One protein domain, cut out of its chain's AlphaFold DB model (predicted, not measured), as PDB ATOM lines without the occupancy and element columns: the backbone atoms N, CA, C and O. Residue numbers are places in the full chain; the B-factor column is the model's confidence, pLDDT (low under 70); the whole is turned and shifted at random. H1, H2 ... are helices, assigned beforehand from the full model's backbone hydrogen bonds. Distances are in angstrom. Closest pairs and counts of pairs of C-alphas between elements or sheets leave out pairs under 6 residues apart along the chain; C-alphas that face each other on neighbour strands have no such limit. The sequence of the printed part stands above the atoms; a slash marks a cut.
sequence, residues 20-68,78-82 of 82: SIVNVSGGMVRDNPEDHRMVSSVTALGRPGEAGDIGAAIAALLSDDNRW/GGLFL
ATOM      1  N   SER A  20      41.236 -18.072 -22.619       71.19
ATOM      2  CA  SER A  20      41.425 -18.727 -23.921       71.19
ATOM      3  C   SER A  20      42.098 -17.776 -24.910       71.19
ATOM      4  O   SER A  20      41.681 -16.628 -25.041       71.19
ATOM      5  N   ILE A  21      43.107 -18.253 -25.647       69.12
ATOM      6  CA  ILE A  21      43.697 -17.505 -26.766       69.12
ATOM      7  C   ILE A  21      42.997 -17.934 -28.055       69.12
ATOM      8  O   ILE A  21      43.143 -19.071 -28.503       69.12
ATOM      9  N   VAL A  22      42.260 -17.010 -28.668       65.25
ATOM     10  CA  VAL A  22      41.653 -17.211 -29.987       65.25
ATOM     11  C   VAL A  22      42.549 -16.561 -31.032       65.25
ATOM     12  O   VAL A  22      42.602 -15.340 -31.156       65.25
ATOM     13  N   ASN A  23      43.267 -17.383 -31.793       64.12
ATOM     14  CA  ASN A  23      44.040 -16.904 -32.933       64.12
ATOM     15  C   ASN A  23      43.106 -16.663 -34.120       64.12
ATOM     16  O   ASN A  23      42.663 -17.605 -34.776       64.12
ATOM     17  N   VAL A  24      42.821 -15.396 -34.404       60.22
ATOM     18  CA  VAL A  24      42.019 -14.974 -35.554       60.22
ATOM     19  C   VAL A  24      42.951 -14.638 -36.722       60.22
ATOM     20  O   VAL A  24      43.579 -13.585 -36.767       60.22
ATOM     21  N   SER A  25      43.018 -15.564 -37.679       59.78
ATOM     22  CA  SER A  25      43.741 -15.513 -38.962       59.78
ATOM     23  C   SER A  25      45.247 -15.836 -38.935       59.78
ATOM     24  O   SER A  25      46.066 -15.202 -38.278       59.78
ATOM     25  N   GLY A  26      45.631 -16.841 -39.726       62.94
ATOM     26  CA  GLY A  26      47.024 -17.210 -39.992       62.94
ATOM     27  C   GLY A  26      47.661 -16.332 -41.067       62.94
ATOM     28  O   GLY A  26      48.117 -16.864 -42.070       62.94
ATOM     29  N   GLY A  27      47.626 -15.007 -40.909       71.69
ATOM     30  CA  GLY A  27      48.291 -14.061 -41.818       71.69
ATOM     31  C   GLY A  27      47.633 -13.856 -43.189       71.69
ATOM     32  O   GLY A  27      47.951 -12.877 -43.837       71.69
ATOM     33  N   MET A  28      46.667 -14.684 -43.602       81.94
ATOM     34  CA  MET A  28      46.016 -14.633 -44.929       81.94
ATOM     35  C   MET A  28      45.652 -13.213 -45.404       81.94
ATOM     36  O   MET A  28      46.092 -12.792 -46.464       81.94
ATOM     37  N   VAL A  29      44.936 -12.440 -44.583       86.69
ATOM     38  CA  VAL A  29      44.521 -11.064 -44.924       86.69
ATOM     39  C   VAL A  29      45.705 -10.088 -44.999       86.69
ATOM     40  O   VAL A  29      45.642  -9.095 -45.711       86.69
ATOM     41  N   ARG A  30      46.792 -10.355 -44.269       82.50
ATOM     42  CA  ARG A  30      48.020  -9.545 -44.278       82.50
ATOM     43  C   ARG A  30      48.908  -9.880 -45.477       82.50
ATOM     44  O   ARG A  30      49.488  -8.980 -46.074       82.50
ATOM     45  N   ASP A  31      49.010 -11.162 -45.803       86.69
ATOM     46  CA  ASP A  31      49.984 -11.695 -46.753       86.69
ATOM     47  C   ASP A  31      49.423 -11.766 -48.186       86.69
ATOM     48  O   ASP A  31      50.192 -11.862 -49.143       86.69
ATOM     49  N   ASN A  32      48.096 -11.688 -48.353       92.44
ATOM     50  CA  ASN A  32      47.428 -11.643 -49.650       92.44
ATOM     51  C   ASN A  32      46.809 -10.253 -49.921       92.44
ATOM     52  O   ASN A  32      45.819  -9.879 -49.287       92.44
ATOM     53  N   PRO A  33      47.323  -9.495 -50.909       93.94
ATOM     54  CA  PRO A  33      46.785  -8.186 -51.277       93.94
ATOM     55  C   PRO A  33      45.321  -8.192 -51.741       93.94
ATOM     56  O   PRO A  33      44.650  -7.164 -51.623       93.94
ATOM     57  N   GLU A  34      44.829  -9.294 -52.314       95.38
ATOM     58  CA  GLU A  34      43.420  -9.415 -52.709       95.38
ATOM     59  C   GLU A  34      42.516  -9.532 -51.485       95.38
ATOM     60  O   GLU A  34      41.559  -8.766 -51.366       95.38
ATOM     61  N   ASP A  35      42.881 -10.394 -50.537       92.44
ATOM     62  CA  ASP A  35      42.148 -10.546 -49.279       92.44
ATOM     63  C   ASP A  35      42.193  -9.256 -48.455       92.44
ATOM     64  O   ASP A  35      41.174  -8.829 -47.911       92.44
ATOM     65  N   HIS A  36      43.342  -8.574 -48.425       92.88
ATOM     66  CA  HIS A  36      43.482  -7.270 -47.778       92.88
ATOM     67  C   HIS A  36      42.495  -6.241 -48.346       92.88
ATOM     68  O   HIS A  36      41.802  -5.549 -47.593       92.88
ATOM     69  N   ARG A  37      42.415  -6.133 -49.682       95.25
ATOM     70  CA  ARG A  37      41.492  -5.219 -50.376       95.25
ATOM     71  C   ARG A  37      40.038  -5.582 -50.114       95.25
ATOM     72  O   ARG A  37      39.248  -4.693 -49.803       95.25
ATOM     73  N   MET A  38      39.703  -6.866 -50.202       94.38
ATOM     74  CA  MET A  38      38.359  -7.355 -49.915       94.38
ATOM     75  C   MET A  38      37.941  -6.967 -48.494       94.38
ATOM     76  O   MET A  38      36.928  -6.294 -48.337       94.38
ATOM     77  N   VAL A  39      38.744  -7.303 -47.479       92.81
ATOM     78  CA  VAL A  39      38.440  -6.963 -46.079       92.81
ATOM     79  C   VAL A  39      38.307  -5.451 -45.897       92.81
ATOM     80  O   VAL A  39      37.328  -4.999 -45.316       92.81
ATOM     81  N   SER A  40      39.221  -4.657 -46.462       94.94
ATOM     82  CA  SER A  40      39.148  -3.187 -46.396       94.94
ATOM     83  C   SER A  40      37.846  -2.619 -46.974       94.94
ATOM     84  O   SER A  40      37.362  -1.603 -46.490       94.94
ATOM     85  N   SER A  41      37.276  -3.256 -48.005       95.81
ATOM     86  CA  SER A  41      36.033  -2.794 -48.640       95.81
ATOM     87  C   SER A  41      34.760  -3.105 -47.850       95.81
ATOM     88  O   SER A  41      33.732  -2.483 -48.105       95.81
ATOM     89  N   VAL A  42      34.813  -4.061 -46.919       94.69
ATOM     90  CA  VAL A  42      33.638  -4.511 -46.153       94.69
ATOM     91  C   VAL A  42      33.683  -4.108 -44.678       94.69
ATOM     92  O   VAL A  42      32.665  -4.208 -43.998       94.69
ATOM     93  N   THR A  43      34.829  -3.649 -44.163       94.62
ATOM     94  CA  THR A  43      34.921  -3.073 -42.814       94.62
ATOM     95  C   THR A  43      34.589  -1.582 -42.854       94.62
ATOM     96  O   THR A  43      35.057  -0.847 -43.722       94.62
ATOM     97  N   ALA A  44      33.836  -1.091 -41.868       94.62
ATOM     98  CA  ALA A  44      33.601   0.348 -41.709       94.62
ATOM     99  C   ALA A  44      34.900   1.114 -41.400       94.62
ATOM    100  O   ALA A  44      35.025   2.298 -41.703       94.62
ATOM    101  N   LEU A  45      35.888   0.425 -40.820       93.56
ATOM    102  CA  LEU A  45      37.216   0.964 -40.540       93.56
ATOM    103  C   LEU A  45      38.040   1.239 -41.815       93.56
ATOM    104  O   LEU A  45      39.064   1.917 -41.739       93.56
ATOM    105  N   GLY A  46      37.633   0.703 -42.974       95.25
ATOM    106  CA  GLY A  46      38.332   0.880 -44.251       95.25
ATOM    107  C   GLY A  46      39.678   0.153 -44.342       95.25
ATOM    108  O   GLY A  46      40.459   0.402 -45.262       95.25
ATOM    109  N   ARG A  47      39.976  -0.726 -43.379       94.06
ATOM    110  CA  ARG A  47      41.183  -1.560 -43.318       94.06
ATOM    111  C   ARG A  47      40.934  -2.832 -42.503       94.06
ATOM    112  O   ARG A  47      39.985  -2.866 -41.710       94.06
ATOM    113  N   PRO A  48      41.785  -3.866 -42.633       91.00
ATOM    114  CA  PRO A  48      41.804  -4.975 -41.694       91.00
ATOM    115  C   PRO A  48      42.200  -4.511 -40.291       91.00
ATOM    116  O   PRO A  48      42.975  -3.565 -40.120       91.00
ATOM    117  N   GLY A  49      41.681  -5.216 -39.288       87.88
ATOM    118  CA  GLY A  49      42.131  -5.058 -37.912       87.88
ATOM    119  C   GLY A  49      43.576  -5.526 -37.746       87.88
ATOM    120  O   GLY A  49      44.012  -6.518 -38.338       87.88
ATOM    121  N   GLU A  50      44.317  -4.815 -36.914       85.44
ATOM    122  CA  GLU A  50      45.680  -5.139 -36.527       85.44
ATOM    123  C   GLU A  50      45.718  -5.651 -35.086       85.44
ATOM    124  O   GLU A  50      44.812  -5.421 -34.287       85.44
ATOM    125  N   ALA A  51      46.809  -6.329 -34.716       79.38
ATOM    126  CA  ALA A  51      46.983  -6.827 -33.351       79.38
ATOM    127  C   ALA A  51      46.915  -5.695 -32.305       79.38
ATOM    128  O   ALA A  51      46.415  -5.903 -31.200       79.38
ATOM    129  N   GLY A  52      47.375  -4.492 -32.674       81.25
ATOM    130  CA  GLY A  52      47.306  -3.304 -31.827       81.25
ATOM    131  C   GLY A  52      45.878  -2.852 -31.513       81.25
ATOM    132  O   GLY A  52      45.636  -2.419 -30.391       81.25
ATOM    133  N   ASP A  53      44.924  -3.015 -32.438       86.31
ATOM    134  CA  ASP A  53      43.526  -2.611 -32.220       86.31
ATOM    135  C   ASP A  53      42.877  -3.453 -31.112       86.31
ATOM    136  O   ASP A  53      42.236  -2.927 -30.201       86.31
ATOM    137  N   ILE A  54      43.106  -4.771 -31.143       81.62
ATOM    138  CA  ILE A  54      42.610  -5.697 -30.117       81.62
ATOM    139  C   ILE A  54      43.314  -5.452 -28.781       81.62
ATOM    140  O   ILE A  54      42.661  -5.418 -27.738       81.62
ATOM    141  N   GLY A  55      44.635  -5.244 -28.801       81.56
ATOM    142  CA  GLY A  55      45.404  -4.929 -27.596       81.56
ATOM    143  C   GLY A  55      44.919  -3.648 -26.915       81.56
ATOM    144  O   GLY A  55      44.707  -3.642 -25.703       81.56
ATOM    145  N   ALA A  56      44.676  -2.591 -27.691       83.06
ATOM    146  CA  ALA A  56      44.137  -1.332 -27.188       83.06
ATOM    147  C   ALA A  56      42.716  -1.494 -26.626       83.06
ATOM    148  O   ALA A  56      42.428  -0.967 -25.554       83.06
ATOM    149  N   ALA A  57      41.851  -2.266 -27.293       85.75
ATOM    150  CA  ALA A  57      40.505  -2.553 -26.797       85.75
ATOM    151  C   ALA A  57      40.532  -3.313 -25.459       85.75
ATOM    152  O   ALA A  57      39.832  -2.934 -24.524       85.75
ATOM    153  N   ILE A  58      41.380  -4.340 -25.332       85.44
ATOM    154  CA  ILE A  58      41.559  -5.078 -24.073       85.44
ATOM    155  C   ILE A  58      42.096  -4.153 -22.977       85.44
ATOM    156  O   ILE A  58      41.546  -4.130 -21.880       85.44
ATOM    157  N   ALA A  59      43.137  -3.369 -23.268       85.25
ATOM    158  CA  ALA A  59      43.715  -2.443 -22.297       85.25
ATOM    159  C   ALA A  59      42.683  -1.415 -21.806       85.25
ATOM    160  O   ALA A  59      42.595  -1.160 -20.607       85.25
ATOM    161  N   ALA A  60      41.860  -0.880 -22.711       89.06
ATOM    162  CA  ALA A  60      40.764   0.007 -22.348       89.06
ATOM    163  C   ALA A  60      39.745  -0.705 -21.445       89.06
ATOM    164  O   ALA A  60      39.373  -0.162 -20.405       89.06
ATOM    165  N   LEU A  61      39.320  -1.925 -21.786       88.00
ATOM    166  CA  LEU A  61      38.359  -2.691 -20.981       88.00
ATOM    167  C   LEU A  61      38.877  -3.051 -19.586       88.00
ATOM    168  O   LEU A  61      38.088  -3.111 -18.650       88.00
ATOM    169  N   LEU A  62      40.185  -3.263 -19.443       89.06
ATOM    170  CA  LEU A  62      40.825  -3.568 -18.163       89.06
ATOM    171  C   LEU A  62      41.174  -2.321 -17.334       89.06
ATOM    172  O   LEU A  62      41.680  -2.462 -16.224       89.06
ATOM    173  N   SER A  63      40.933  -1.113 -17.851       93.81
ATOM    174  CA  SER A  63      41.167   0.123 -17.099       93.81
ATOM    175  C   SER A  63      40.149   0.320 -15.967       93.81
ATOM    176  O   SER A  63      39.000  -0.121 -16.053       93.81
ATOM    177  N   ASP A  64      40.550   1.053 -14.922       94.94
ATOM    178  CA  ASP A  64      39.707   1.341 -13.749       94.94
ATOM    179  C   ASP A  64      38.412   2.102 -14.086       94.94
ATOM    180  O   ASP A  64      37.412   2.001 -13.358       94.94
ATOM    181  N   ASP A  65      38.412   2.835 -15.203       97.12
ATOM    182  CA  ASP A  65      37.262   3.580 -15.720       97.12
ATOM    183  C   ASP A  65      36.138   2.646 -16.204       97.12
ATOM    184  O   ASP A  65      34.961   3.017 -16.180       97.12
ATOM    185  N   ASN A  66      36.483   1.405 -16.564       95.31
ATOM    186  CA  ASN A  66      35.560   0.396 -17.083       95.31
ATOM    187  C   ASN A  66      35.226  -0.716 -16.072       95.31
ATOM    188  O   ASN A  66      34.575  -1.696 -16.433       95.31
ATOM    189  N   ARG A  67      35.568  -0.553 -14.783       93.62
ATOM    190  CA  ARG A  67      35.349  -1.574 -13.729       93.62
ATOM    191  C   ARG A  67      33.896  -2.035 -13.532       93.62
ATOM    192  O   ARG A  67      33.650  -3.040 -12.874       93.62
ATOM    193  N   TRP A  68      32.928  -1.265 -14.022       93.19
ATOM    194  CA  TRP A  68      31.495  -1.564 -13.927       93.19
ATOM    195  C   TRP A  68      30.994  -2.445 -15.084       93.19
ATOM    196  O   TRP A  68      29.869  -2.942 -15.028       93.19
ATOM    197  N   GLY A  78      35.904  -4.020 -36.416       91.12
ATOM    198  CA  GLY A  78      36.077  -2.946 -37.401       91.12
ATOM    199  C   GLY A  78      34.788  -2.613 -38.168       91.12
ATOM    200  O   GLY A  78      34.856  -2.034 -39.250       91.12
ATOM    201  N   GLY A  79      33.624  -2.998 -37.628       91.25
ATOM    202  CA  GLY A  79      32.311  -2.796 -38.246       91.25
ATOM    203  C   GLY A  79      31.895  -3.899 -39.216       91.25
ATOM    204  O   GLY A  79      30.905  -3.752 -39.921       91.25
ATOM    205  N   LEU A  80      32.653  -4.993 -39.274       86.75
ATOM    206  CA  LEU A  80      32.279  -6.153 -40.065       86.75
ATOM    207  C   LEU A  80      31.095  -6.870 -39.395       86.75
ATOM    208  O   LEU A  80      31.191  -7.211 -38.219       86.75
ATOM    209  N   PHE A  81      30.027  -7.121 -40.157       81.81
ATOM    210  CA  PHE A  81      28.801  -7.822 -39.725       81.81
ATOM    211  C   PHE A  81      27.917  -7.102 -38.685       81.81
ATOM    212  O   PHE A  81      27.106  -7.766 -38.034       81.81
ATOM    213  N   LEU A  82      28.040  -5.775 -38.555       78.25
ATOM    214  CA  LEU A  82      27.146  -4.932 -37.743       78.25
ATOM    215  C   LEU A  82      25.975  -4.348 -38.547       78.25
ATOM    216  O   LEU A  82      26.106  -4.226 -39.786       78.25
TER     217      LEU A  82
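AT A GLANCE: This is residues 20 to 68 and 78 to 82 of the 82 residues of an uncharacterized protein of Marinobacter lutaoensis (UniProt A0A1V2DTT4). Two helices, the very short H1 and the longer H2, meet at a corner at one end of the model, and a third, H3, leads away from them into an arm, of which residues 54 to 68 stick out from the body. Residues 78 to 82, after a cut, lie beside the loop that follows H2. The printed part has 54 residues with three named helices, in the order H1, H2, H3, and no named strand; the class is all helix, with 25 residues, under half, in named elements. The whole is loose, with a radius of gyration of the C-alphas of 13.6 A, and elongated, spanning 41 by 23 by 16 A.

HOW THE PARTS SIT: H1, residues 28 to 31, and H2, residues 33 to 42, touch only at the corner by their tight link of 1 residue. Their closest C-alphas are those of Val 29 and His 36, 4.9 A apart. H3, residues 51 to 61, follows H2 after a short link of 8 residues. H3 is apart from both H1 and H2. In H2 and H3 every O i to N i+4 pair is within hydrogen-bond range; H1 is too short for such a pair, and its 1 O i to N i+3 pair is within range.

IN THESE COORDINATES: H1 begins at C-alpha 28 (46.016, -14.633, -44.929). H2 is 14.6 A long from first to last C-alpha and ends at C-alpha 42 (33.638, -4.511, -46.153). H3 is 15.6 A long and ends at C-alpha 61 (38.359, -2.691, -20.981).

THE WHOLE: The two C-alphas farthest apart are those of Glu 34 and Trp 68, 41.3 A. Residues 69 to 77 are not printed, and C-alphas 68 and 78 are 24.0 A apart across the cut. No link between helices is long. Residues 21 to 26 have pLDDT under 70.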